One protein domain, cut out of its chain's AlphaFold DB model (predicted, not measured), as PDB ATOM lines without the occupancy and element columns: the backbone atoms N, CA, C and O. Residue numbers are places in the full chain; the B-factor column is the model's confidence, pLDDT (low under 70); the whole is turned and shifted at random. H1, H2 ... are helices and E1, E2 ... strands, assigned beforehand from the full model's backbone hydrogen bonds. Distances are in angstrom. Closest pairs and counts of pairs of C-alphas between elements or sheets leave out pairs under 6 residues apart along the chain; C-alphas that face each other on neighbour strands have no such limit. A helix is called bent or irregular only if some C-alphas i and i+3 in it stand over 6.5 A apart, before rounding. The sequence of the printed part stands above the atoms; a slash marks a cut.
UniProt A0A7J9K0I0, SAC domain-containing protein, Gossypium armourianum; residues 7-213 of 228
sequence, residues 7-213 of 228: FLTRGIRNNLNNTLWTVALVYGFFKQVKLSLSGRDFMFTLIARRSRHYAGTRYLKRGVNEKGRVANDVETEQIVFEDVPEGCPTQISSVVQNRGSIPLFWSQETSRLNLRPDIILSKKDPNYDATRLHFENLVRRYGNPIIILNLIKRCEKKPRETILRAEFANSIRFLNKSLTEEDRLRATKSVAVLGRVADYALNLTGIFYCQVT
ATOM      1  N   PHE A   7     114.465 134.101 145.090       94.12
ATOM      2  CA  PHE A   7     113.251 134.888 144.885       94.12
ATOM      3  C   PHE A   7     112.758 135.510 146.198       94.12
ATOM      4  O   PHE A   7     112.441 136.694 146.241       94.12
ATOM      5  N   LEU A   8     112.765 134.725 147.282       94.88
ATOM      6  CA  LEU A   8     112.318 135.151 148.613       94.88
ATOM      7  C   LEU A   8     113.230 136.232 149.207       94.88
ATOM      8  O   LEU A   8     112.772 137.142 149.885       94.88
ATOM      9  N   THR A   9     114.531 136.139 148.932       95.00
ATOM     10  CA  THR A   9     115.543 137.063 149.464       95.00
ATOM     11  C   THR A   9     115.747 138.308 148.600       95.00
ATOM     12  O   THR A   9     116.452 139.228 149.012       95.00
ATOM     13  N   ARG A  10     115.121 138.377 147.416       94.25
ATOM     14  CA  ARG A  10     115.340 139.444 146.431       94.25
ATOM     15  C   ARG A  10     115.013 140.838 146.967       94.25
ATOM     16  O   ARG A  10     115.777 141.758 146.712       94.25
ATOM     17  N   GLY A  11     113.921 140.994 147.717       95.25
ATOM     18  CA  GLY A  11     113.526 142.295 148.274       95.25
ATOM     19  C   GLY A  11     114.571 142.855 149.241       95.25
ATOM     20  O   GLY A  11     115.046 143.971 149.061       95.25
ATOM     21  N   ILE A  12     114.999 142.040 150.211       94.38
ATOM     22  CA  ILE A  12     116.021 142.425 151.198       94.38
ATOM     23  C   ILE A  12     117.348 142.747 150.503       94.38
ATOM     24  O   ILE A  12     117.951 143.781 150.780       94.38
ATOM     25  N   ARG A  13     117.779 141.901 149.559       93.62
ATOM     26  CA  ARG A  13     119.033 142.104 148.816       93.62
ATOM     27  C   ARG A  13     119.024 143.376 147.981       93.62
ATOM     28  O   ARG A  13     120.029 144.074 147.960       93.62
ATOM     29  N   ASN A  14     117.907 143.680 147.324       94.25
ATOM     30  CA  ASN A  14     117.773 144.878 146.500       94.25
ATOM     31  C   ASN A  14     117.696 146.159 147.340       94.25
ATOM     32  O   ASN A  14     118.200 147.189 146.912       94.25
ATOM     33  N   ASN A  15     117.071 146.105 148.519       95.56
ATOM     34  CA  ASN A  15     116.938 147.279 149.384       95.56
ATOM     35  C   ASN A  15     118.232 147.587 150.142       95.56
ATOM     36  O   ASN A  15     118.601 148.746 150.289       95.56
ATOM     37  N   LEU A  16     118.915 146.553 150.640       93.50
ATOM     38  CA  LEU A  16     120.116 146.714 151.463       93.50
ATOM     39  C   LEU A  16     121.419 146.645 150.655       93.50
ATOM     40  O   LEU A  16     122.489 146.887 151.212       93.50
ATOM     41  N   ASN A  17     121.347 146.271 149.373       92.31
ATOM     42  CA  ASN A  17     122.492 146.057 148.481       92.31
ATOM     43  C   ASN A  17     123.584 145.152 149.081       92.31
ATOM     44  O   ASN A  17     124.768 145.301 148.786       92.31
ATOM     45  N   ASN A  18     123.193 144.201 149.934       89.88
ATOM     46  CA  ASN A  18     124.102 143.248 150.560       89.88
ATOM     47  C   ASN A  18     123.428 141.893 150.815       89.88
ATOM     48  O   ASN A  18     122.210 141.737 150.696       89.88
ATOM     49  N   THR A  19     124.243 140.898 151.167       90.12
ATOM     50  CA  THR A  19     123.806 139.535 151.491       90.12
ATOM     51  C   THR A  19     123.913 139.195 152.978       90.12
ATOM     52  O   THR A  19     123.592 138.066 153.335       90.12
ATOM     53  N   LEU A  20     124.303 140.144 153.843       93.00
ATOM     54  CA  LEU A  20     124.568 139.919 155.276       93.00
ATOM     55  C   LEU A  20     123.363 139.318 156.006       93.00
ATOM     56  O   LEU A  20     123.510 138.437 156.845       93.00
ATOM     57  N   TRP A  21     122.162 139.756 155.631       91.81
ATOM     58  CA  TRP A  21     120.900 139.326 156.238       91.81
ATOM     59  C   TRP A  21     120.251 138.133 155.530       91.81
ATOM     60  O   TRP A  21     119.121 137.759 155.842       91.81
ATOM     61  N   THR A  22     120.916 137.546 154.531       93.44
ATOM     62  CA  THR A  22     120.327 136.482 153.710       93.44
ATOM     63  C   THR A  22     121.278 135.305 153.558       93.44
ATOM     64  O   THR A  22     122.324 135.417 152.924       93.44
ATOM     65  N   VAL A  23     120.869 134.134 154.038       94.44
ATOM     66  CA  VAL A  23     121.621 132.890 153.833       94.44
ATOM     67  C   VAL A  23     121.227 132.271 152.494       94.44
ATOM     68  O   VAL A  23     120.042 132.172 152.173       94.44
ATOM     69  N   ALA A  24     122.206 131.864 151.684       94.56
ATOM     70  CA  ALA A  24     121.941 131.142 150.446       94.56
ATOM     71  C   ALA A  24     121.587 129.682 150.754       94.56
ATOM     72  O   ALA A  24     122.416 128.933 151.261       94.56
ATOM     73  N   LEU A  25     120.363 129.272 150.420       95.56
ATOM     74  CA  LEU A  25     119.925 127.888 150.587       95.56
ATOM     75  C   LEU A  25     120.097 127.114 149.286       95.56
ATOM     76  O   LEU A  25     119.768 127.617 148.209       95.56
ATOM     77  N   VAL A  26     120.566 125.876 149.390       95.88
ATOM     78  CA  VAL A  26     120.710 124.957 148.262       95.88
ATOM     79  C   VAL A  26     119.682 123.847 148.401       95.88
ATOM     80  O   VAL A  26     119.568 123.223 149.451       95.88
ATOM     81  N   TYR A  27     118.937 123.583 147.329       95.00
ATOM     82  CA  TYR A  27     118.029 122.445 147.285       95.00
ATOM     83  C   TYR A  27     118.729 121.235 146.670       95.00
ATOM     84  O   TYR A  27     119.201 121.308 145.535       95.00
ATOM     85  N   GLY A  28     118.766 120.115 147.387       95.06
ATOM     86  CA  GLY A  28     119.338 118.871 146.891       95.06
ATOM     87  C   GLY A  28     119.701 117.917 148.021       95.06
ATOM     88  O   GLY A  28     118.823 117.539 148.790       95.06
ATOM     89  N   PHE A  29     120.965 117.509 148.098       97.19
ATOM     90  CA  PHE A  29     121.449 116.518 149.056       97.19
ATOM     91  C   PHE A  29     122.808 116.918 149.626       97.19
ATOM     92  O   PHE A  29     123.636 117.490 148.917       97.19
ATOM     93  N   PHE A  30     123.039 116.579 150.889       97.62
ATOM     94  CA  PHE A  30     124.326 116.705 151.556       97.62
ATOM     95  C   PHE A  30     124.509 115.499 152.472       97.62
ATOM     96  O   PHE A  30     123.628 115.190 153.278       97.62
ATOM     97  N   LYS A  31     125.650 114.825 152.354       97.56
ATOM     98  CA  LYS A  31     126.069 113.804 153.309       97.56
ATOM     99  C   LYS A  31     127.578 113.768 153.383       97.56
ATOM    100  O   LYS A  31     128.250 113.817 152.358       97.56
ATOM    101  N   GLN A  32     128.077 113.612 154.595       97.25
ATOM    102  CA  GLN A  32     129.485 113.428 154.870       97.25
ATOM    103  C   GLN A  32     129.660 112.156 155.702       97.25
ATOM    104  O   GLN A  32     128.839 111.870 156.576       97.25
ATOM    105  N   VAL A  33     130.667 111.355 155.371       96.88
ATOM    106  CA  VAL A  33     130.990 110.104 156.061       96.88
ATOM    107  C   VAL A  33     132.496 109.988 156.243       96.88
ATOM    108  O   VAL A  33     133.260 110.310 155.334       96.88
ATOM    109  N   LYS A  34     132.907 109.496 157.409       96.25
ATOM    110  CA  LYS A  34     134.297 109.147 157.689       96.25
ATOM    111  C   LYS A  34     134.578 107.728 157.188       96.25
ATOM    112  O   LYS A  34     133.765 106.828 157.401       96.25
ATOM    113  N   LEU A  35     135.697 107.546 156.500       94.62
ATOM    114  CA  LEU A  35     136.160 106.285 155.923       94.62
ATOM    115  C   LEU A  35     137.592 106.030 156.388       94.62
ATOM    116  O   LEU A  35     138.414 106.934 156.320       94.62
ATOM    117  N   SER A  36     137.910 104.803 156.789       94.06
ATOM    118  CA  SER A  36     139.277 104.411 157.145       94.06
ATOM    119  C   SER A  36     139.801 103.422 156.107       94.06
ATOM    120  O   SER A  36     139.212 102.358 155.907       94.06
ATOM    121  N   LEU A  37     140.888 103.771 155.418       92.00
ATOM    122  CA  LEU A  37     141.504 102.964 154.363       92.00
ATOM    123  C   LEU A  37     143.017 102.901 154.582       92.00
ATOM    124  O   LEU A  37     143.686 103.926 154.660       92.00
ATOM    125  N   SER A  38     143.564 101.685 154.669       89.50
ATOM    126  CA  SER A  38     145.011 101.443 154.812       89.50
ATOM    127  C   SER A  38     145.670 102.217 155.969       89.50
ATOM    128  O   SER A  38     146.779 102.724 155.829       89.50
ATOM    129  N   GLY A  39     144.976 102.326 157.109       88.50
ATOM    130  CA  GLY A  39     145.467 103.026 158.304       88.50
ATOM    131  C   GLY A  39     145.369 104.554 158.248       88.50
ATOM    132  O   GLY A  39     145.864 105.217 159.153       88.50
ATOM    133  N   ARG A  40     144.739 105.110 157.209       90.38
ATOM    134  CA  ARG A  40     144.458 106.541 157.070       90.38
ATOM    135  C   ARG A  40     142.963 106.791 157.122       90.38
ATOM    136  O   ARG A  40     142.181 106.019 156.564       90.38
ATOM    137  N   ASP A  41     142.595 107.886 157.761       93.81
ATOM    138  CA  ASP A  41     141.219 108.337 157.847       93.81
ATOM    139  C   ASP A  41     140.948 109.401 156.781       93.81
ATOM    140  O   ASP A  41     141.764 110.281 156.522       93.81
ATOM    141  N   PHE A  42     139.783 109.316 156.154       94.94
ATOM    142  CA  PHE A  42     139.331 110.220 155.112       94.94
ATOM    143  C   PHE A  42     137.910 110.667 155.396       94.94
ATOM    144  O   PHE A  42     137.061 109.888 155.838       94.94
ATOM    145  N   MET A  43     137.621 111.908 155.046       95.75
ATOM    146  CA  MET A  43     136.276 112.432 155.024       95.75
ATOM    147  C   MET A  43     135.763 112.465 153.589       95.75
ATOM    148  O   MET A  43     136.287 113.176 152.731       95.75
ATOM    149  N   PHE A  44     134.709 111.700 153.329       96.62
ATOM    150  CA  PHE A  44     134.021 111.666 152.047       96.62
ATOM    151  C   PHE A  44     132.738 112.486 152.132       96.62
ATOM    152  O   PHE A  44     131.853 112.194 152.936       96.62
ATOM    153  N   THR A  45     132.609 113.492 151.275       97.81
ATOM    154  CA  THR A  45     131.440 114.370 151.213       97.81
ATOM    155  C   THR A  45     130.784 114.262 149.847       97.81
ATOM    156  O   THR A  45     131.443 114.403 148.822       97.81
ATOM    157  N   LEU A  46     129.469 114.052 149.833       98.00
ATOM    158  CA  LEU A  46     128.649 114.079 148.632       98.00
ATOM    159  C   LEU A  46     127.642 115.221 148.728       98.00
ATOM    160  O   LEU A  46     126.793 115.246 149.627       98.00
ATOM    161  N   ILE A  47     127.709 116.137 147.767       98.06
ATOM    162  CA  ILE A  47     126.793 117.268 147.652       98.06
ATOM    163  C   ILE A  47     126.074 117.168 146.312       98.06
ATOM    164  O   ILE A  47     126.713 117.076 145.272       98.06
ATOM    165  N   ALA A  48     124.746 117.222 146.314       97.69
ATOM    166  CA  ALA A  48     123.959 117.382 145.097       97.69
ATOM    167  C   ALA A  48     123.185 118.698 145.158       97.69
ATOM    168  O   ALA A  48     122.501 118.980 146.140       97.69
ATOM    169  N   ARG A  49     123.266 119.503 144.099       96.81
ATOM    170  CA  ARG A  49     122.693 120.849 144.018       96.81
ATOM    171  C   ARG A  49     121.771 120.923 142.814       96.81
ATOM    172  O   ARG A  49     122.210 120.836 141.669       96.81
ATOM    173  N   ARG A  50     120.474 121.080 143.059       95.25
ATOM    174  CA  ARG A  50     119.460 121.209 142.012       95.25
ATOM    175  C   ARG A  50     119.313 122.669 141.602       95.25
ATOM    176  O   ARG A  50     119.141 123.559 142.435       95.25
ATOM    177  N   SER A  51     119.331 122.916 140.299       95.00
ATOM    178  CA  SER A  51     119.059 124.232 139.730       95.00
ATOM    179  C   SER A  51     117.652 124.719 140.078       95.00
ATOM    180  O   SER A  51     116.675 123.974 139.968       95.00
ATOM    181  N   ARG A  52     117.536 126.008 140.418       93.00
ATOM    182  CA  ARG A  52     116.237 126.688 140.556       93.00
ATOM    183  C   ARG A  52     115.603 127.029 139.202       93.00
ATOM    184  O   ARG A  52     114.410 127.311 139.126       93.00
ATOM    185  N   HIS A  53     116.406 127.093 138.140       92.56
ATOM    186  CA  HIS A  53     115.939 127.523 136.826       92.56
ATOM    187  C   HIS A  53     115.208 126.392 136.114       92.56
ATOM    188  O   HIS A  53     115.594 125.234 136.219       92.56
ATOM    189  N   TYR A  54     114.155 126.760 135.379       88.94
ATOM    190  CA  TYR A  54     113.299 125.823 134.647       88.94
ATOM    191  C   TYR A  54     112.839 124.628 135.510       88.94
ATOM    192  O   TYR A  54     112.688 123.497 135.045       88.94
ATOM    193  N   ALA A  55     112.622 124.902 136.800       82.88
ATOM    194  CA  ALA A  55     112.114 123.945 137.763       82.88
ATOM    195  C   ALA A  55     110.623 123.662 137.518       82.88
ATOM    196  O   ALA A  55     109.858 124.526 137.092       82.88
ATOM    197  N   GLY A  56     110.216 122.429 137.802       79.31
ATOM    198  CA  GLY A  56     108.833 121.973 137.728       79.31
ATOM    199  C   GLY A  56     108.745 120.465 137.912       79.31
ATOM    200  O   GLY A  56     109.751 119.792 138.161       79.31
ATOM    201  N   THR A  57     107.534 119.924 137.820       75.25
ATOM    202  CA  THR A  57     107.319 118.481 137.958       75.25
ATOM    203  C   THR A  57     107.851 117.735 136.729       75.25
ATOM    204  O   THR A  57     107.878 118.270 135.619       75.25
ATOM    205  N   ARG A  58     108.282 116.479 136.929       64.69
ATOM    206  CA  ARG A  58     109.015 115.650 135.947       64.69
ATOM    207  C   ARG A  58     108.346 115.549 134.570       64.69
ATOM    208  O   ARG A  58     109.052 115.361 133.584       64.69
ATOM    209  N   TYR A  59     107.022 115.662 134.510       65.00
ATOM    210  CA  TYR A  59     106.255 115.577 133.268       65.00
ATOM    211  C   TYR A  59     105.781 116.932 132.732       65.00
ATOM    212  O   TYR A  59     105.574 117.056 131.531       65.00
ATOM    213  N   LEU A  60     105.667 117.959 133.580       72.19
ATOM    214  CA  LEU A  60     105.284 119.307 133.141       72.19
ATOM    215  C   LEU A  60     106.477 120.115 132.624       72.19
ATOM    216  O   LEU A  60     106.297 121.046 131.841       72.19
ATOM    217  N   LYS A  61     107.697 119.789 133.072       81.62
ATOM    218  CA  LYS A  61     108.932 120.458 132.650       81.62
ATOM    219  C   LYS A  61     109.987 119.428 132.257       81.62
ATOM    220  O   LYS A  61     110.595 118.774 133.105       81.62
ATOM    221  N   ARG A  62     110.197 119.300 130.945       90.06
ATOM    222  CA  ARG A  62     111.286 118.545 130.311       90.06
ATOM    223  C   ARG A  62     111.950 119.419 129.247       90.06
ATOM    224  O   ARG A  62     111.425 120.471 128.881       90.06
ATOM    225  N   GLY A  63     113.124 118.988 128.805       92.44
ATOM    226  CA  GLY A  63     113.870 119.688 127.771       92.44
ATOM    227  C   GLY A  63     114.562 120.957 128.252       92.44
ATOM    228  O   GLY A  63     114.896 121.091 129.434       92.44
ATOM    229  N   VAL A  64     114.763 121.868 127.308       94.88
ATOM    230  CA  VAL A  64     115.372 123.188 127.485       94.88
ATOM    231  C   VAL A  64     114.327 124.291 127.313       94.88
ATOM    232  O   VAL A  64     113.305 124.092 126.656       94.88
ATOM    233  N   ASN A  65     114.573 125.450 127.918       93.56
ATOM    234  CA  ASN A  65     113.847 126.683 127.617       93.56
ATOM    235  C   ASN A  65     114.644 127.596 126.668       93.56
ATOM    236  O   ASN A  65     115.822 127.373 126.419       93.56
ATOM    237  N   GLU A  66     114.027 128.680 126.204       93.81
ATOM    238  CA  GLU A  66     114.639 129.667 125.292       93.81
ATOM    239  C   GLU A  66     115.927 130.312 125.833       93.81
ATOM    240  O   GLU A  66     116.739 130.819 125.071       93.81
ATOM    241  N   LYS A  67     116.153 130.266 127.152       94.94
ATOM    242  CA  LYS A  67     117.356 130.800 127.810       94.94
ATOM    243  C   LYS A  67     118.461 129.747 127.995       94.94
ATOM    244  O   LYS A  67     119.364 129.964 128.805       94.94
ATOM    245  N   GLY A  68     118.352 128.577 127.361       94.94
ATOM    246  CA  GLY A  68     119.320 127.480 127.489       94.94
ATOM    247  C   GLY A  68     119.316 126.769 128.851       94.94
ATOM    248  O   GLY A  68     120.271 126.077 129.209       94.94
ATOM    249  N   ARG A  69     118.267 126.940 129.668       95.62
ATOM    250  CA  ARG A  69     118.146 126.273 130.976       95.62
ATOM    251  C   ARG A  69     117.381 124.970 130.817       95.62
ATOM    252  O   ARG A  69     116.233 124.977 130.374       95.62
ATOM    253  N   VAL A  70     118.010 123.864 131.202       95.12
ATOM    254  CA  VAL A  70     117.402 122.532 131.131       95.12
ATOM    255  C   VAL A  70     116.662 122.185 132.411       95.12
ATOM    256  O   VAL A  70     117.017 122.617 133.508       95.12
ATOM    257  N   ALA A  71     115.608 121.387 132.271       92.88
ATOM    258  CA  ALA A  71     114.846 120.914 133.413       92.88
ATOM    259  C   ALA A  71     115.661 119.859 134.168       92.88
ATOM    260  O   ALA A  71     116.379 119.064 133.556       92.88
ATOM    261  N   ASN A  72     115.488 119.788 135.487       91.06
ATOM    262  CA  ASN A  72     116.177 118.816 136.345       91.06
ATOM    263  C   ASN A  72     117.713 118.852 136.219       91.06
ATOM    264  O   ASN A  72     118.340 117.804 136.317       91.06
ATOM    265  N   ASP A  73     118.286 120.037 135.995       94.44
ATOM    266  CA  ASP A  73     119.731 120.282 136.067       94.44
ATOM    267  C   ASP A  73     120.204 120.130 137.522       94.44
ATOM    268  O   ASP A  73     119.710 120.821 138.425       94.44
ATOM    269  N   VAL A  74     121.100 119.175 137.748       96.00
ATOM    270  CA  VAL A  74     121.669 118.814 139.043       96.00
ATOM    271  C   VAL A  74     123.176 118.684 138.891       96.00
ATOM    272  O   VAL A  74     123.669 117.913 138.070       96.00
ATOM    273  N   GLU A  75     123.895 119.404 139.736       97.06
ATOM    274  CA  GLU A  75     125.334 119.277 139.913       97.06
ATOM    275  C   GLU A  75     125.593 118.369 141.113       97.06
ATOM    276  O   GLU A  75     125.016 118.579 142.177       97.06
ATOM    277  N   THR A  76     126.406 117.335 140.934       97.31
ATOM    278  CA  THR A  76     126.835 116.435 142.006       97.31
ATOM    279  C   THR A  76     128.330 116.585 142.179       97.31
ATOM    280  O   THR A  76     129.070 116.469 141.210       97.31
ATOM    281  N   GLU A  77     128.762 116.848 143.400       97.31
ATOM    282  CA  GLU A  77     130.157 117.018 143.760       97.31
ATOM    283  C   GLU A  77     130.536 116.001 144.825       97.31
ATOM    284  O   GLU A  77     129.854 115.861 145.846       97.31
ATOM    285  N   GLN A  78     131.624 115.294 144.556       96.88
ATOM    286  CA  GLN A  78     132.275 114.393 145.484       96.88
ATOM    287  C   GLN A  78     133.559 115.055 145.969       96.88
ATOM    288  O   GLN A  78     134.431 115.338 145.154       96.88
ATOM    289  N   ILE A  79     133.688 115.237 147.280       96.75
ATOM    290  CA  ILE A  79     134.871 115.815 147.918       96.75
ATOM    291  C   ILE A  79     135.484 114.758 148.830       96.75
ATOM    292  O   ILE A  79     134.772 114.136 149.621       96.75
ATOM    293  N   VAL A  80     136.796 114.572 148.734       95.62
ATOM    294  CA  VAL A  80     137.559 113.692 149.621       95.62
ATOM    295  C   VAL A  80     138.717 114.479 150.198       95.62
ATOM    296  O   VAL A  80     139.481 115.081 149.442       95.62
ATOM    297  N   PHE A  81     138.857 114.457 151.518       94.31
ATOM    298  CA  PHE A  81     140.041 114.981 152.185       94.31
ATOM    299  C   PHE A  81     140.527 114.047 153.286       94.31
ATOM    300  O   PHE A  81     139.735 113.307 153.869       94.31
ATOM    301  N   GLU A  82     141.835 114.042 153.522       91.25
ATOM    302  CA  GLU A  82     142.456 113.248 154.587       91.25
ATOM    303  C   GLU A  82     142.144 113.881 155.951       91.25
ATOM    304  O   GLU A  82     142.291 115.090 156.132       91.25
ATOM    305  N   ASP A  83     141.678 113.070 156.899       89.56
ATOM    306  CA  ASP A  83     141.376 113.478 158.273       89.56
ATOM    307  C   ASP A  83     142.676 113.458 159.086       89.56
ATOM    308  O   ASP A  83     143.001 112.491 159.778       89.56
ATOM    309  N   VAL A  84     143.478 114.505 158.891       88.06
ATOM    310  CA  VAL A  84     144.772 114.685 159.556       88.06
ATOM    311  C   VAL A  84     144.629 115.531 160.824       88.06
ATOM    312  O   VAL A  84     143.746 116.389 160.894       88.06
ATOM    313  N   PRO A  85     145.512 115.346 161.824       83.50
ATOM    314  CA  PRO A  85     145.543 116.204 163.003       83.50
ATOM    315  C   PRO A  85     145.701 117.687 162.651       83.50
ATOM    316  O   PRO A  85     146.319 118.051 161.646       83.50
ATOM    317  N   GLU A  86     145.187 118.552 163.526       78.75
ATOM    318  CA  GLU A  86     145.359 119.998 163.400       78.75
ATOM    319  C   GLU A  86     146.848 120.367 163.280       78.75
ATOM    320  O   GLU A  86     147.702 119.844 163.994       78.75
ATOM    321  N   GLY A  87     147.170 121.271 162.352       77.50
ATOM    322  CA  GLY A  87     148.553 121.672 162.076       77.50
ATOM    323  C   GLY A  87     149.247 120.867 160.968       77.50
ATOM    324  O   GLY A  87     150.305 121.282 160.490       77.50
ATOM    325  N   CYS A  88     148.655 119.770 160.492       82.62
ATOM    326  CA  CYS A  88     149.155 119.049 159.323       82.62
ATOM    327  C   CYS A  88     148.546 119.591 158.015       82.62
ATOM    328  O   CYS A  88     147.393 120.027 157.996       82.62
ATOM    329  N   PRO A  89     149.288 119.561 156.891       85.75
ATOM    330  CA  PRO A  89     148.716 119.888 155.594       85.75
ATOM    331  C   PRO A  89     147.583 118.921 155.233       85.75
ATOM    332  O   PRO A  89     147.787 117.710 155.222       85.75
ATOM    333  N   THR A  90     146.408 119.455 154.910       89.19
ATOM    334  CA  THR A  90     145.247 118.658 154.491       89.19
ATOM    335  C   THR A  90     145.176 118.615 152.973       89.19
ATOM    336  O   THR A  90     145.138 119.658 152.317       89.19
ATOM    337  N   GLN A  91     145.148 117.416 152.399       90.69
ATOM    338  CA  GLN A  91     144.934 117.228 150.966       90.69
ATOM    339  C   GLN A  91     143.440 117.119 150.685       90.69
ATOM    340  O   GLN A  91     142.751 116.318 151.312       90.69
ATOM    341  N   ILE A  92     142.946 117.916 149.742       93.75
ATOM    342  CA  ILE A  92     141.541 117.960 149.344       93.75
ATOM    343  C   ILE A  92     141.465 117.684 147.849       93.75
ATOM    344  O   ILE A  92     142.171 118.300 147.052       93.75
ATOM    345  N   SER A  93     140.567 116.789 147.467       94.88
ATOM    346  CA  SER A  93     140.201 116.552 146.076       94.88
ATOM    347  C   SER A  93     138.703 116.723 145.880       94.88
ATOM    348  O   SER A  93     137.919 116.421 146.784       94.88
ATOM    349  N   SER A  94     138.299 117.214 144.710       95.25
ATOM    350  CA  SER A  94     136.891 117.336 144.340       95.25
ATOM    351  C   SER A  94     136.653 116.947 142.883       95.25
ATOM    352  O   SER A  94     137.450 117.252 141.994       95.25
ATOM    353  N   VAL A  95     135.539 116.257 142.642       94.81
ATOM    354  CA  VAL A  95     135.068 115.872 141.310       94.81
ATOM    355  C   VAL A  95     133.615 116.283 141.160       94.81
ATOM    356  O   VAL A  95     132.767 115.915 141.975       94.81
ATOM    357  N   VAL A  96     133.318 117.005 140.080       94.88
ATOM    358  CA  VAL A  96     131.976 117.496 139.767       94.88
ATOM    359  C   VAL A  96     131.413 116.772 138.548       94.88
ATOM    360  O   VAL A  96     132.081 116.592 137.535       94.88
ATOM    361  N   GLN A  97     130.147 116.378 138.629       94.38
ATOM    362  CA  GLN A  97     129.383 115.786 137.537       94.38
ATOM    363  C   GLN A  97     128.050 116.516 137.380       94.38
ATOM    364  O   GLN A  97     127.354 116.789 138.360       94.38
ATOM    365  N   ASN A  98     127.653 116.803 136.140       94.50
ATOM    366  CA  ASN A  98     126.354 117.402 135.847       94.50
ATOM    367  C   ASN A  98     125.388 116.370 135.247       94.50
ATOM    368  O   ASN A  98     125.750 115.562 134.390       94.50
ATOM    369  N   ARG A  99     124.129 116.419 135.684       94.38
ATOM    370  CA  ARG A  99     123.016 115.663 135.116       94.38
ATOM    371  C   ARG A  99     121.853 116.607 134.845       94.38
ATOM    372  O   ARG A  99     121.362 117.256 135.758       94.38
ATOM    373  N   GLY A 100     121.320 116.580 133.627       93.25
ATOM    374  CA  GLY A 100     120.161 117.384 133.241       93.25
ATOM    375  C   GLY A 100     119.229 116.678 132.263       93.25
ATOM    376  O   GLY A 100     119.488 115.562 131.804       93.25
ATOM    377  N   SER A 101     118.108 117.327 131.942       93.56
ATOM    378  CA  SER A 101     117.293 116.922 130.790       93.56
ATOM    379  C   SER A 101     118.055 117.154 129.488       93.56
ATOM    380  O   SER A 101     118.846 118.086 129.389       93.56
ATOM    381  N   ILE A 102     117.761 116.342 128.471       93.56
ATOM    382  CA  ILE A 102     118.313 116.522 127.122       93.56
ATOM    383  C   ILE A 102     117.968 117.942 126.643       93.56
ATOM    384  O   ILE A 102     116.777 118.278 126.679       93.56
ATOM    385  N   PRO A 103     118.951 118.752 126.201       94.75
ATOM    386  CA  PRO A 103     118.781 120.171 125.896       94.75
ATOM    387  C   PRO A 103     118.093 120.409 124.543       94.75
ATOM    388  O   PRO A 103     118.624 121.079 123.669       94.75
ATOM    389  N   LEU A 104     116.906 119.834 124.365       94.81
ATOM    390  CA  LEU A 104     116.030 120.020 123.209       94.81
ATOM    391  C   LEU A 104     114.669 120.529 123.686       94.81
ATOM    392  O   LEU A 104     114.305 120.343 124.850       94.81
ATOM    393  N   PHE A 105     113.882 121.125 122.797       93.19
ATOM    394  CA  PHE A 105     112.490 121.441 123.101       93.19
ATOM    395  C   PHE A 105     111.639 120.180 122.979       93.19
ATOM    396  O   PHE A 105     111.310 119.736 121.880       93.19
ATOM    397  N   TRP A 106     111.283 119.582 124.114       91.81
ATOM    398  CA  TRP A 106     110.439 118.395 124.130       91.81
ATOM    399  C   TRP A 106     109.607 118.286 125.400       91.81
ATOM    400  O   TRP A 106     109.991 118.760 126.472       91.81
ATOM    401  N   SER A 107     108.469 117.619 125.272       88.00
ATOM    402  CA  SER A 107     107.526 117.382 126.357       88.00
ATOM    403  C   SER A 107     107.059 115.929 126.367       88.00
ATOM    404  O   SER A 107     107.323 115.143 125.453       88.00
ATOM    405  N   GLN A 108     106.398 115.560 127.458       84.75
ATOM    406  CA  GLN A 108     105.642 114.322 127.559       84.75
ATOM    407  C   GLN A 108     104.261 114.663 128.081       84.75
ATOM    408  O   GLN A 108     104.130 115.200 129.182       84.75
ATOM    409  N   GLU A 109     103.241 114.370 127.289       71.56
ATOM    410  CA  GLU A 109     101.869 114.683 127.656       71.56
ATOM    411  C   GLU A 109     101.395 113.743 128.762       71.56
ATOM    412  O   GLU A 109     101.316 112.532 128.582       71.56
ATOM    413  N   THR A 110     101.108 114.283 129.943       66.50
ATOM    414  CA  THR A 110     100.675 113.459 131.074       66.50
ATOM    415  C   THR A 110      99.179 113.207 131.000       66.50
ATOM    416  O   THR A 110      98.384 114.077 131.328       66.50
ATOM    417  N   SER A 111      98.792 111.986 130.631       66.69
ATOM    418  CA  SER A 111      97.437 111.485 130.860       66.69
ATOM    419  C   SER A 111      97.435 110.548 132.066       66.69
ATOM    420  O   SER A 111      98.297 109.674 132.170       66.69
ATOM    421  N   ARG A 112      96.451 110.699 132.967       65.00
ATOM    422  CA  ARG A 112      96.265 109.823 134.145       65.00
ATOM    423  C   ARG A 112      96.067 108.348 133.768       65.00
ATOM    424  O   ARG A 112      96.311 107.482 134.598       65.00
ATOM    425  N   LEU A 113      95.660 108.076 132.529       71.44
ATOM    426  CA  LEU A 113      95.420 106.731 132.000       71.44
ATOM    427  C   LEU A 113      96.654 106.135 131.299       71.44
ATOM    428  O   LEU A 113      96.736 104.924 131.112       71.44
ATOM    429  N   ASN A 114      97.642 106.962 130.935       67.12
ATOM    430  CA  ASN A 114      98.812 106.533 130.172       67.12
ATOM    431  C   ASN A 114     100.051 106.434 131.066       67.12
ATOM    432  O   ASN A 114     100.777 107.405 131.272       67.12
ATOM    433  N   LEU A 115     100.361 105.213 131.514       66.81
ATOM    434  CA  LEU A 115     101.539 104.911 132.343       66.81
ATOM    435  C   LEU A 115     102.884 105.231 131.663       66.81
ATOM    436  O   LEU A 115     103.914 105.349 132.325       66.81
ATOM    437  N   ARG A 116     102.903 105.346 130.329       70.88
ATOM    438  CA  ARG A 116     104.090 105.720 129.549       70.88
ATOM    439  C   ARG A 116     103.700 106.708 128.450       70.88
ATOM    440  O   ARG A 116     103.430 106.249 127.333       70.88
ATOM    441  N   PRO A 117     103.648 108.009 128.769       75.38
ATOM    442  CA  PRO A 117     103.264 109.034 127.814       75.38
ATOM    443  C   PRO A 117     104.271 109.134 126.669       75.38
ATOM    444  O   PRO A 117     105.469 108.881 126.852       75.38
ATOM    445  N   ASP A 118     103.770 109.480 125.487       81.94
ATOM    446  CA  ASP A 118     104.604 109.643 124.304       81.94
ATOM    447  C   ASP A 118     105.450 110.916 124.398       81.94
ATOM    448  O   ASP A 118     105.159 111.853 125.147       81.94
ATOM    449  N   ILE A 119     106.564 110.902 123.675       86.88
ATOM    450  CA  ILE A 119     107.516 112.003 123.645       86.88
ATOM    451  C   ILE A 119     107.190 112.883 122.450       86.88
ATOM    452  O   ILE A 119     107.190 112.412 121.315       86.88
ATOM    453  N   ILE A 120     106.966 114.165 122.714       87.44
ATOM    454  CA  ILE A 120     106.648 115.154 121.692       87.44
ATOM    455  C   ILE A 120     107.863 116.063 121.539       87.44
ATOM    456  O   ILE A 120     108.220 116.804 122.457       87.44
ATOM    457  N   LEU A 121     108.519 115.981 120.381       88.69
ATOM    458  CA  LEU A 121     109.600 116.884 120.004       88.69
ATOM    459  C   LEU A 121     108.999 118.133 119.350       88.69
ATOM    460  O   LEU A 121     108.222 118.041 118.403       88.69
ATOM    461  N   SER A 122     109.394 119.302 119.834       87.12
ATOM    462  CA  SER A 122     108.960 120.588 119.308       87.12
ATOM    463  C   SER A 122     110.066 121.186 118.440       87.12
ATOM    464  O   SER A 122     111.112 121.572 118.952       87.12
ATOM    465  N   LYS A 123     109.820 121.351 117.137       83.00
ATOM    466  CA  LYS A 123     110.760 121.974 116.181       83.00
ATOM    467  C   LYS A 123     110.769 123.510 116.256       83.00
ATOM    468  O   LYS A 123     110.766 124.189 115.239       83.00
ATOM    469  N   LYS A 124     110.723 124.060 117.472       82.19
ATOM    470  CA  LYS A 124     110.688 125.516 117.712       82.19
ATOM    471  C   LYS A 124     112.026 126.203 117.448       82.19
ATOM    472  O   LYS A 124     112.062 127.417 117.328       82.19
ATOM    473  N   ASP A 125     113.095 125.424 117.381       86.75
ATOM    474  CA  ASP A 125     114.461 125.915 117.320       86.75
ATOM    475  C   ASP A 125     115.220 125.167 116.213       86.75
ATOM    476  O   ASP A 125     115.856 124.147 116.484       86.75
ATOM    477  N   PRO A 126     115.084 125.604 114.947       87.12
ATOM    478  CA  PRO A 126     115.709 124.926 113.812       87.12
ATOM    479  C   PRO A 126     117.243 125.023 113.832       87.12
ATOM    480  O   PRO A 126     117.909 124.153 113.272       87.12
ATOM    481  N   ASN A 127     117.793 126.050 114.489       91.38
ATOM    482  CA  ASN A 127     119.232 126.309 114.577       91.38
ATOM    483  C   ASN A 127     119.856 125.806 115.887       91.38
ATOM    484  O   ASN A 127     121.062 125.954 116.085       91.38
ATOM    485  N   TYR A 128     119.065 125.189 116.770       94.69
ATOM    486  CA  TYR A 128     119.504 124.715 118.083       94.69
ATOM    487  C   TYR A 128     120.126 125.822 118.959       94.69
ATOM    488  O   TYR A 128     121.051 125.560 119.733       94.69
ATOM    489  N   ASP A 129     119.622 127.053 118.865       95.00
ATOM    490  CA  ASP A 129     120.103 128.212 119.619       95.00
ATOM    491  C   ASP A 129     119.991 127.996 121.139       95.00
ATOM    492  O   ASP A 129     120.930 128.291 121.885       95.00
ATOM    493  N   ALA A 130     118.892 127.411 121.622       95.62
ATOM    494  CA  ALA A 130     118.726 127.111 123.044       95.62
ATOM    495  C   ALA A 130     119.682 126.002 123.508       95.62
ATOM    496  O   ALA A 130     120.202 126.045 124.627       95.62
ATOM    497  N   THR A 131     119.937 125.011 122.648       95.50
ATOM    498  CA  THR A 131     120.931 123.963 122.902       95.50
ATOM    499  C   THR A 131     122.340 124.552 122.955       95.50
ATOM    500  O   THR A 131     123.109 124.194 123.847       95.50
ATOM    501  N   ARG A 132     122.667 125.489 122.057       95.56
ATOM    502  CA  ARG A 132     123.943 126.214 122.059       95.56
ATOM    503  C   ARG A 132     124.134 126.980 123.365       95.56
ATOM    504  O   ARG A 132     125.115 126.733 124.058       95.56
ATOM    505  N   LEU A 133     123.155 127.801 123.762       96.56
ATOM    506  CA  LEU A 133     123.187 128.558 125.023       96.56
ATOM    507  C   LEU A 133     123.373 127.654 126.251       96.56
ATOM    508  O   LEU A 133     124.026 128.035 127.225       96.56
ATOM    509  N   HIS A 134     122.791 126.452 126.223       96.44
ATOM    510  CA  HIS A 134     122.986 125.471 127.284       96.44
ATOM    511  C   HIS A 134     124.450 125.027 127.389       96.44
ATOM    512  O   HIS A 134     125.019 125.074 128.481       96.44
ATOM    513  N   PHE A 135     125.065 124.627 126.273       95.75
ATOM    514  CA  PHE A 135     126.459 124.182 126.266       95.75
ATOM    515  C   PHE A 135     127.438 125.326 126.526       95.75
ATOM    516  O   PHE A 135     128.340 125.146 127.332       95.75
ATOM    517  N   GLU A 136     127.209 126.524 125.988       95.00
ATOM    518  CA  GLU A 136     127.990 127.720 126.337       95.00
ATOM    519  C   GLU A 136     127.953 127.999 127.846       95.00
ATOM    520  O   GLU A 136     128.960 128.355 128.459       95.00
ATOM    521  N   ASN A 137     126.799 127.789 128.490       95.19
ATOM    522  CA  ASN A 137     126.700 127.913 129.938       95.19
ATOM    523  C   ASN A 137     127.454 126.813 130.702       95.19
ATOM    524  O   ASN A 137     127.875 127.069 131.831       95.19
ATOM    525  N   LEU A 138     127.581 125.608 130.142       94.75
ATOM    526  CA  LEU A 138     128.404 124.545 130.720       94.75
ATOM    527  C   LEU A 138     129.889 124.875 130.568       94.75
ATOM    528  O   LEU A 138     130.588 124.870 131.573       94.75
ATOM    529  N   VAL A 139     130.331 125.278 129.376       93.88
ATOM    530  CA  VAL A 139     131.723 125.680 129.108       93.88
ATOM    531  C   VAL A 139     132.139 126.851 129.994       93.88
ATOM    532  O   VAL A 139     133.184 126.815 130.632       93.88
ATOM    533  N   ARG A 140     131.279 127.864 130.150       94.06
ATOM    534  CA  ARG A 140     131.559 128.993 131.054       94.06
ATOM    535  C   ARG A 140     131.733 128.571 132.520       94.06
ATOM    536  O   ARG A 140     132.351 129.304 133.284       94.06
ATOM    537  N   ARG A 141     131.116 127.461 132.940       92.38
ATOM    538  CA  ARG A 141     131.163 126.985 134.331       92.38
ATOM    539  C   ARG A 141     132.271 125.974 134.583       92.38
ATOM    540  O   ARG A 141     132.823 125.993 135.673       92.38
ATOM    541  N   TYR A 142     132.527 125.096 133.620       91.81
ATOM    542  CA  TYR A 142     133.370 123.918 133.810       91.81
ATOM    543  C   TYR A 142     134.483 123.780 132.769       91.81
ATOM    544  O   TYR A 142     135.153 122.764 132.756       91.81
ATOM    545  N   GLY A 143     134.657 124.747 131.869       90.75
ATOM    546  CA  GLY A 143     135.682 124.666 130.834       90.75
ATOM    547  C   GLY A 143     135.382 123.636 129.741       90.75
ATOM    548  O   GLY A 143     134.252 123.162 129.579       90.75
ATOM    549  N   ASN A 144     136.416 123.343 128.954       88.12
ATOM    550  CA  ASN A 144     136.412 122.363 127.873       88.12
ATOM    551  C   ASN A 144     137.427 121.251 128.180       88.12
ATOM    552  O   ASN A 144     138.466 121.541 128.767       88.12
ATOM    553  N   PRO A 145     137.179 120.005 127.732       90.06
ATOM    554  CA  PRO A 145     136.070 119.573 126.876       90.06
ATOM    555  C   PRO A 145     134.800 119.168 127.649       90.06
ATOM    556  O   PRO A 145     134.862 118.570 128.721       90.06
ATOM    557  N   ILE A 146     133.623 119.360 127.039       90.88
ATOM    558  CA  ILE A 146     132.358 118.814 127.565       90.88
ATOM    559  C   ILE A 146     132.118 117.395 127.031       90.88
ATOM    560  O   ILE A 146     131.902 117.175 125.832       90.88
ATOM    561  N   ILE A 147     132.089 116.422 127.947       90.88
ATOM    562  CA  ILE A 147     131.843 115.006 127.644       90.88
ATOM    563  C   ILE A 147     130.401 114.636 128.000       90.88
ATOM    564  O   ILE A 147     129.958 114.741 129.141       90.88
ATOM    565  N   ILE A 148     129.656 114.162 127.005       91.94
ATOM    566  CA  ILE A 148     128.240 113.825 127.116       91.94
ATOM    567  C   ILE A 148     128.086 112.305 127.134       91.94
ATOM    568  O   ILE A 148     128.297 111.622 126.127       91.94
ATOM    569  N   LEU A 149     127.630 111.771 128.264       89.25
ATOM    570  CA  LEU A 149     127.210 110.377 128.368       89.25
ATOM    571  C   LEU A 149     125.712 110.261 128.072       89.25
ATOM    572  O   LEU A 149     124.872 110.678 128.869       89.25
ATOM    573  N   ASN A 150     125.367 109.664 126.931       86.06
ATOM    574  CA  ASN A 150     123.974 109.463 126.542       86.06
ATOM    575  C   ASN A 150     123.587 107.978 126.602       86.06
ATOM    576  O   ASN A 150     124.060 107.172 125.800       86.06
ATOM    577  N   LEU A 151     122.680 107.639 127.527       84.19
ATOM    578  CA  LEU A 151     122.194 106.273 127.775       84.19
ATOM    579  C   LEU A 151     120.773 106.009 127.246       84.19
ATOM    580  O   LEU A 151     120.131 105.048 127.666       84.19
ATOM    581  N   ILE A 152     120.264 106.848 126.337       82.00
ATOM    582  CA  ILE A 152     118.947 106.643 125.720       82.00
ATOM    583  C   ILE A 152     118.875 105.277 125.022       82.00
ATOM    584  O   ILE A 152     119.788 104.888 124.278       82.00
ATOM    585  N   LYS A 153     117.757 104.567 125.216       76.19
ATOM    586  CA  LYS A 153     117.552 103.224 124.673       76.19
ATOM    587  C   LYS A 153     117.624 103.221 123.139       76.19
ATOM    588  O   LYS A 153     117.069 104.085 122.464       76.19
ATOM    589  N   ARG A 154     118.347 102.246 122.568       67.94
ATOM    590  CA  ARG A 154     118.560 102.139 121.105       67.94
ATOM    591  C   ARG A 154     117.469 101.344 120.399       67.94
ATOM    592  O   ARG A 154     117.035 101.747 119.325       67.94
ATOM    593  N   CYS A 155     117.067 100.226 120.997       70.44
ATOM    594  CA  CYS A 155     116.077  99.316 120.439       70.44
ATOM    595  C   CYS A 155     114.828  99.343 121.312       70.44
ATOM    596  O   CYS A 155     114.835  98.907 122.466       70.44
ATOM    597  N   GLU A 156     113.751  99.865 120.740       78.38
ATOM    598  CA  GLU A 156     112.443  99.927 121.369       78.38
ATOM    599  C   GLU A 156     111.398  99.392 120.396       78.38
ATOM    600  O   GLU A 156     111.468  99.666 119.202       78.38
ATOM    601  N   LYS A 157     110.400  98.660 120.910       74.56
ATOM    602  CA  LYS A 157     109.264  98.196 120.094       74.56
ATOM    603  C   LYS A 157     108.426  99.361 119.551       74.56
ATOM    604  O   LYS A 157     107.826  99.243 118.493       74.56
ATOM    605  N   LYS A 158     108.374 100.477 120.289       75.81
ATOM    606  CA  LYS A 158     107.765 101.743 119.866       75.81
ATOM    607  C   LYS A 158     108.840 102.828 119.926       75.81
ATOM    608  O   LYS A 158     109.438 102.965 120.993       75.81
ATOM    609  N   PRO A 159     109.096 103.577 118.841       73.12
ATOM    610  CA  PRO A 159     110.172 104.560 118.793       73.12
ATOM    611  C   PRO A 159     109.788 105.795 119.613       73.12
ATOM    612  O   PRO A 159     109.191 106.732 119.093       73.12
ATOM    613  N   ARG A 160     110.106 105.790 120.909       79.25
ATOM    614  CA  ARG A 160     109.803 106.911 121.808       79.25
ATOM    615  C   ARG A 160     111.064 107.694 122.094       79.25
ATOM    616  O   ARG A 160     111.194 108.844 121.682       79.25
ATOM    617  N   GLU A 161     112.033 107.057 122.737       81.94
ATOM    618  CA  GLU A 161     113.288 107.717 123.081       81.94
ATOM    619  C   GLU A 161     114.230 107.808 121.874       81.94
ATOM    620  O   GLU A 161     115.036 108.735 121.776       81.94
ATOM    621  N   THR A 162     114.080 106.902 120.902       85.19
ATOM    622  CA  THR A 162     114.864 106.904 119.658       85.19
ATOM    623  C   THR A 162     114.746 108.222 118.888       85.19
ATOM    624  O   THR A 162     115.738 108.658 118.303       85.19
ATOM    625  N   ILE A 163     113.580 108.880 118.930       87.81
ATOM    626  CA  ILE A 163     113.350 110.181 118.281       87.81
ATOM    627  C   ILE A 163     114.226 111.260 118.931       87.81
ATOM    628  O   ILE A 163     114.977 111.941 118.237       87.81
ATOM    629  N   LEU A 164     114.219 111.356 120.268       89.19
ATOM    630  CA  LEU A 164     115.092 112.287 120.997       89.19
ATOM    631  C   LEU A 164     116.566 111.985 120.773       89.19
ATOM    632  O   LEU A 164     117.374 112.900 120.656       89.19
ATOM    633  N   ARG A 165     116.932 110.702 120.724       88.75
ATOM    634  CA  ARG A 165     118.315 110.286 120.485       88.75
ATOM    635  C   ARG A 165     118.812 110.763 119.127       88.75
ATOM    636  O   ARG A 165     119.948 111.223 119.033       88.75
ATOM    637  N   ALA A 166     117.998 110.587 118.087       90.00
ATOM    638  CA  ALA A 166     118.336 111.012 116.736       90.00
ATOM    639  C   ALA A 166     118.470 112.535 116.674       90.00
ATOM    640  O   ALA A 166     119.495 113.034 116.211       90.00
ATOM    641  N   GLU A 167     117.498 113.257 117.232       91.94
ATOM    642  CA  GLU A 167     117.521 114.716 117.200       91.94
ATOM    643  C   GLU A 167     118.670 115.305 118.014       91.94
ATOM    644  O   GLU A 167     119.355 116.217 117.565       91.94
ATOM    645  N   PHE A 168     118.971 114.735 119.177       93.00
ATOM    646  CA  PHE A 168     120.087 115.212 119.982       93.00
ATOM    647  C   PHE A 168     121.432 114.933 119.303       93.00
ATOM    648  O   PHE A 168     122.344 115.748 119.350       93.00
ATOM    649  N   ALA A 169     121.568 113.807 118.597       92.12
ATOM    650  CA  ALA A 169     122.755 113.574 117.778       92.12
ATOM    651  C   ALA A 169     122.868 114.596 116.629       92.12
ATOM    652  O   ALA A 169     123.977 115.030 116.312       92.12
ATOM    653  N   ASN A 170     121.741 115.003 116.032       92.56
ATOM    654  CA  ASN A 170     121.711 116.053 115.015       92.56
ATOM    655  C   ASN A 170     122.145 117.405 115.586       92.56
ATOM    656  O   ASN A 170     122.986 118.052 114.965       92.56
ATOM    657  N   SER A 171     121.644 117.787 116.764       93.69
ATOM    658  CA  SER A 171     122.000 119.055 117.408       93.69
ATOM    659  C   SER A 171     123.491 119.116 117.744       93.69
ATOM    660  O   SER A 171     124.153 120.091 117.415       93.69
ATOM    661  N   ILE A 172     124.059 118.048 118.318       92.81
ATOM    662  CA  ILE A 172     125.497 117.992 118.632       92.81
ATOM    663  C   ILE A 172     126.345 118.085 117.363       92.81
ATOM    664  O   ILE A 172     127.303 118.851 117.309       92.81
ATOM    665  N   ARG A 173     125.971 117.352 116.307       92.12
ATOM    666  CA  ARG A 173     126.666 117.430 115.017       92.12
ATOM    667  C   ARG A 173     126.560 118.822 114.398       92.12
ATOM    668  O   ARG A 173     127.517 119.256 113.771       92.12
ATOM    669  N   PHE A 174     125.416 119.490 114.532       93.31
ATOM    670  CA  PHE A 174     125.218 120.847 114.032       93.31
ATOM    671  C   PHE A 174     126.129 121.841 114.760       93.31
ATOM    672  O   PHE A 174     126.874 122.556 114.100       93.31
ATOM    673  N   LEU A 175     126.148 121.812 116.096       92.06
ATOM    674  CA  LEU A 175     126.984 122.702 116.911       92.06
ATOM    675  C   LEU A 175     128.485 122.452 116.709       92.06
ATOM    676  O   LEU A 175     129.257 123.396 116.601       92.06
ATOM    677  N   ASN A 176     128.908 121.194 116.568       92.44
ATOM    678  CA  ASN A 176     130.318 120.865 116.342       92.44
ATOM    679  C   ASN A 176     130.864 121.357 114.987       92.44
ATOM    680  O   ASN A 176     132.080 121.373 114.816       92.44
ATOM    681  N   LYS A 177     130.011 121.765 114.031       90.62
ATOM    682  CA  LYS A 177     130.470 122.378 112.769       90.62
ATOM    683  C   LYS A 177     131.074 123.765 112.975       90.62
ATOM    684  O   LYS A 177     131.927 124.158 112.192       90.62
ATOM    685  N   SER A 178     130.612 124.498 113.987       85.31
ATOM    686  CA  SER A 178     131.085 125.851 114.300       85.31
ATOM    687  C   SER A 178     132.172 125.885 115.379       85.31
ATOM    688  O   SER A 178     132.642 126.967 115.710       85.31
ATOM    689  N   LEU A 179     132.546 124.735 115.951       86.38
ATOM    690  CA  LEU A 179     133.504 124.632 117.057       86.38
ATOM    691  C   LEU A 179     134.854 124.078 116.579       86.38
ATOM    692  O   LEU A 179     134.907 123.239 115.673       86.38
ATOM    693  N   THR A 180     135.934 124.525 117.224       83.12
ATOM    694  CA  THR A 180     137.290 123.983 117.037       83.12
ATOM    695  C   THR A 180     137.375 122.545 117.565       83.12
ATOM    696  O   THR A 180     136.528 122.122 118.348       83.12
ATOM    697  N   GLU A 181     138.378 121.761 117.149       78.56
ATOM    698  CA  GLU A 181     138.531 120.360 117.599       78.56
ATOM    699  C   GLU A 181     138.626 120.215 119.129       78.56
ATOM    700  O   GLU A 181     138.146 119.225 119.690       78.56
ATOM    701  N   GLU A 182     139.210 121.205 119.803       76.50
ATOM    702  CA  GLU A 182     139.373 121.237 121.260       76.50
ATOM    703  C   GLU A 182     138.041 121.501 121.975       76.50
ATOM    704  O   GLU A 182     137.718 120.828 122.955       76.50
ATOM    705  N   ASP A 183     137.214 122.387 121.413       80.56
ATOM    706  CA  ASP A 183     135.920 122.789 121.980       80.56
ATOM    707  C   ASP A 183     134.765 121.845 121.606       80.56
ATOM    708  O   ASP A 183     133.618 122.036 122.026       80.56
ATOM    709  N   ARG A 184     135.025 120.824 120.780       83.69
ATOM    710  CA  ARG A 184     133.977 119.915 120.308       83.69
ATOM    711  C   ARG A 184     133.339 119.136 121.447       83.69
ATOM    712  O   ARG A 184     133.998 118.474 122.247       83.69
ATOM    713  N   LEU A 185     132.012 119.088 121.406       83.56
ATOM    714  CA  LEU A 185     131.204 118.271 122.299       83.56
ATOM    715  C   LEU A 185     131.423 116.788 121.976       83.56
ATOM    716  O   LEU A 185     131.152 116.339 120.852       83.56
ATOM    717  N   ARG A 186     131.877 116.009 122.965       84.12
ATOM    718  CA  ARG A 186     132.208 114.584 122.797       84.12
ATOM    719  C   ARG A 186     131.099 113.710 123.366       84.12
ATOM    720  O   ARG A 186     130.915 113.647 124.576       84.12
ATOM    721  N   ALA A 187     130.356 113.012 122.509       79.06
ATOM    722  CA  ALA A 187     129.252 112.148 122.935       79.06
ATOM    723  C   ALA A 187     129.622 110.654 122.885       79.06
ATOM    724  O   ALA A 187     129.955 110.132 121.820       79.06
ATOM    725  N   THR A 188     129.482 109.945 124.009       77.50
ATOM    726  CA  THR A 188     129.763 108.498 124.134       77.50
ATOM    727  C   THR A 188     128.533 107.688 124.574       77.50
ATOM    728  O   THR A 188     127.544 108.243 125.060       77.50
ATOM    729  N   LYS A 189     128.550 106.371 124.307       66.31
ATOM    730  CA  LYS A 189     127.341 105.523 124.193       66.31
ATOM    731  C   LYS A 189     127.442 104.122 124.822       66.31
ATOM    732  O   LYS A 189     126.809 103.201 124.307       66.31
ATOM    733  N   SER A 190     128.214 103.895 125.888       60.09
ATOM    734  CA  SER A 190     128.309 102.531 126.439       60.09
ATOM    735  C   SER A 190     128.407 102.451 127.958       60.09
ATOM    736  O   SER A 190     129.308 103.019 128.564       60.09
ATOM    737  N   VAL A 191     127.496 101.667 128.547       58.84
ATOM    738  CA  VAL A 191     127.494 101.284 129.971       58.84
ATOM    739  C   VAL A 191     128.532 100.191 130.250       58.84
ATOM    740  O   VAL A 191     129.176 100.213 131.289       58.84
ATOM    741  N   ALA A 192     128.776  99.281 129.298       59.78
ATOM    742  CA  ALA A 192     129.768  98.202 129.443       59.78
ATOM    743  C   ALA A 192     131.219  98.723 129.488       59.78
ATOM    744  O   ALA A 192     132.155  97.996 129.798       59.78
ATOM    745  N   VAL A 193     131.404  99.996 129.139       67.19
ATOM    746  CA  VAL A 193     132.691 100.685 129.054       67.19
ATOM    747  C   VAL A 193     132.728 101.846 130.053       67.19
ATOM    748  O   VAL A 193     133.641 102.656 129.998       67.19
ATOM    749  N   LEU A 194     131.767 101.934 130.986       76.75
ATOM    750  CA  LEU A 194     131.617 103.093 131.870       76.75
ATOM    751  C   LEU A 194     132.888 103.379 132.673       76.75
ATOM    752  O   LEU A 194     133.266 104.535 132.778       76.75
ATOM    753  N   GLY A 195     133.585 102.339 133.145       78.88
ATOM    754  CA  GLY A 195     134.880 102.495 133.816       78.88
ATOM    755  C   GLY A 195     135.932 103.156 132.921       78.88
ATOM    756  O   GLY A 195     136.542 104.136 133.323       78.88
ATOM    757  N   ARG A 196     136.077 102.703 131.668       82.69
ATOM    758  CA  ARG A 196     137.011 103.315 130.703       82.69
ATOM    759  C   ARG A 196     136.567 104.706 130.251       82.69
ATOM    760  O   ARG A 196     137.406 105.540 129.959       82.69
ATOM    761  N   VAL A 197     135.260 104.962 130.164       82.62
ATOM    762  CA  VAL A 197     134.723 106.296 129.855       82.62
ATOM    763  C   VAL A 197     134.985 107.258 131.006       82.62
ATOM    764  O   VAL A 197     135.336 108.402 130.751       82.62
ATOM    765  N   ALA A 198     134.814 106.803 132.247       82.75
ATOM    766  CA  ALA A 198     135.114 107.587 133.434       82.75
ATOM    767  C   ALA A 198     136.611 107.888 133.510       82.75
ATOM    768  O   ALA A 198     136.969 109.046 133.655       82.75
ATOM    769  N   ASP A 199     137.465 106.883 133.314       84.69
ATOM    770  CA  ASP A 199     138.918 107.058 133.269       84.69
ATOM    771  C   ASP A 199     139.344 108.022 132.149       84.69
ATOM    772  O   ASP A 199     140.030 109.007 132.394       84.69
ATOM    773  N   TYR A 200     138.833 107.831 130.930       85.69
ATOM    774  CA  TYR A 200     139.059 108.755 129.815       85.69
ATOM    775  C   TYR A 200     138.591 110.183 130.123       85.69
ATOM    776  O   TYR A 200     139.277 111.139 129.772       85.69
ATOM    777  N   ALA A 201     137.428 110.341 130.760       84.75
ATOM    778  CA  ALA A 201     136.908 111.650 131.126       84.75
ATOM    779  C   ALA A 201     137.786 112.320 132.185       84.75
ATOM    780  O   ALA A 201     138.194 113.455 131.979       84.75
ATOM    781  N   LEU A 202     138.139 111.601 133.251       85.69
ATOM    782  CA  LEU A 202     138.999 112.100 134.325       85.69
ATOM    783  C   LEU A 202     140.405 112.442 133.826       85.69
ATOM    784  O   LEU A 202     140.960 113.451 134.241       85.69
ATOM    785  N   ASN A 203     140.959 111.668 132.894       87.75
ATOM    786  CA  ASN A 203     142.256 111.971 132.287       87.75
ATOM    787  C   ASN A 203     142.225 113.237 131.414       87.75
ATOM    788  O   ASN A 203     143.262 113.864 131.220       87.75
ATOM    789  N   LEU A 204     141.059 113.613 130.877       85.06
ATOM    790  CA  LEU A 204     140.908 114.808 130.044       85.06
ATOM    791  C   LEU A 204     140.520 116.058 130.830       85.06
ATOM    792  O   LEU A 204     141.037 117.127 130.531       85.06
ATOM    793  N   THR A 205     139.585 115.940 131.773       84.94
ATOM    794  CA  THR A 205     139.072 117.074 132.560       84.94
ATOM    795  C   THR A 205     139.830 117.259 133.870       84.94
ATOM    796  O   THR A 205     139.696 118.275 134.531       84.94
ATOM    797  N   GLY A 206     140.597 116.256 134.292       87.56
ATOM    798  CA  GLY A 206     141.246 116.251 135.591       87.56
ATOM    799  C   GLY A 206     140.261 116.155 136.756       87.56
ATOM    800  O   GLY A 206     139.068 115.862 136.608       87.56
ATOM    801  N   ILE A 207     140.815 116.388 137.942       90.69
ATOM    802  CA  ILE A 207     140.098 116.542 139.205       90.69
ATOM    803  C   ILE A 207     140.620 117.801 139.885       90.69
ATOM    804  O   ILE A 207     141.795 118.147 139.741       90.69
ATOM    805  N   PHE A 208     139.779 118.463 140.672       91.31
ATOM    806  CA  PHE A 208     140.282 119.500 141.557       91.31
ATOM    807  C   PHE A 208     141.150 118.844 142.631       91.31
ATOM    808  O   PHE A 208     140.729 117.865 143.251       91.31
ATOM    809  N   TYR A 209     142.334 119.400 142.867       92.25
ATOM    810  CA  TYR A 209     143.235 118.984 143.931       92.25
ATOM    811  C   TYR A 209     143.890 120.217 144.549       92.25
ATOM    812  O   TYR A 209     144.443 121.058 143.837       92.25
ATOM    813  N   CYS A 210     143.849 120.321 145.874       91.62
ATOM    814  CA  CYS A 210     144.601 121.327 146.608       91.62
ATOM    815  C   CYS A 210     145.167 120.757 147.908       91.62
ATOM    816  O   CYS A 210     144.626 119.824 148.500       91.62
ATOM    817  N   GLN A 211     146.266 121.349 148.363       90.12
ATOM    818  CA  GLN A 211     146.836 121.085 149.673       90.12
ATOM    819  C   GLN A 211     146.704 122.355 150.509       90.12
ATOM    820  O   GLN A 211     147.247 123.400 150.151       90.12
ATOM    821  N   VAL A 212     145.970 122.264 151.612       86.25
ATOM    822  CA  VAL A 212     145.736 123.379 152.527       86.25
ATOM    823  C   VAL A 212     146.740 123.283 153.665       86.25
ATOM    824  O   VAL A 212     146.765 122.289 154.391       86.25
ATOM    825  N   THR A 213     147.587 124.301 153.816       83.25
ATOM    826  CA  THR A 213     148.515 124.410 154.945       83.25
ATOM    827  C   THR A 213     147.916 125.301 156.045       83.25
ATOM    828  O   THR A 213     147.255 126.294 155.741       83.25
TER     829      THR A 213
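What this domain is: This is residues 7 to 213 of the 228 residues of the protein "SAC domain-containing protein" of Gossypium armourianum (UniProt A0A7J9K0I0). One long, twisted sheet of five antiparallel strands reaches away from a looser body; no named helix packs on either of its faces. That body, at and beside the sheet's other end, holds H2, H3, H4 and two small strand pairs, E5 with E6 and E7 with E8, while H1 lies far off by itself at the end of a long link. The 207 printed residues include four named helices and nine named strands, in the order H1 E1 E2 E3 E4 E5 E6 H2 E7 H3 E8 H4 E9, of mixed class; the large sheet runs E1 E2 E3 E4 E9. The whole is loose, with a radius of gyration of the C-alphas of 20.6 A and spans of 60 by 51 by 42 A.

How they stand to each other: Begin at E1, residues 28 to 37, an edge strand, and E2, residues 40 to 50, a hairpin with N 33 and O 44 2.8 A apart. E3, residues 74 to 82, and E4, residues 90 to 99, continue the meander, each strand the antiparallel neighbour of the one before: look for N 45 and O 79 at 2.8 A, then N 78 and O 95 at 2.9 A. The other edge strand is E9, residues 208 to 212, antiparallel to E4, with N 92 and O 210 at 2.8 A. E7, residues 147 to 149, H3, residues 161 to 175, and E8, residues 186 to 188, form a strand-helix-strand unit, two parallel neighbour strands with a helix between, its crossover right-handed; N 148 and O 186 are 2.8 A apart. H4, residues 194 to 205, comes closest to E7 at the C-alphas of Ala 201 and Ile 147, 7.0 A. H2, residues 129 to 142, is close to H3 but not clearly touching, about perpendicular at 73 degrees; the closest C-alphas, of Arg 132 and Leu 175, are 6.9 A apart. E5, residues 106 to 108, and E6, residues 119 to 121, form a hairpin, with N 107 and O 120 at 2.9 A; the closest C-alphas of E6 and H3, of Ile 119 and Glu 161, are 7.2 A apart. H1, residues 7 to 16, touches no helix and is not on the large sheet. Every O i to N i+4 pair is within hydrogen-bond range in H2, H3 and H4, and 4 of 6 in H1.

Where its parts are: Find C-alpha 7 at (113.251, 134.888, 144.885), where H1 begins; it is irregular, with C-alphas 8 and 11 7.3 A apart. E1 starts at (119.338, 118.871, 146.891) and measures 28.3 A, E2 32.7 A, E3 26.5 A, E4 29.6 A. H2 measures 19.9 A, H3 21.2 A and H4 15.9 A. E9 ends at C-alpha 212, (145.736, 123.379, 152.527).

The domain as a whole: The C-alphas of Gly 87 and Leu 113, the two farthest apart, stand 62.9 A from each other. The printed part has no cut; its long links are H1 to E1, E2 to E3 and E7 to H3. Confidence is under 70 at residues 58 to 59, 110 to 112, 114 to 115, 154 and 189 to 193.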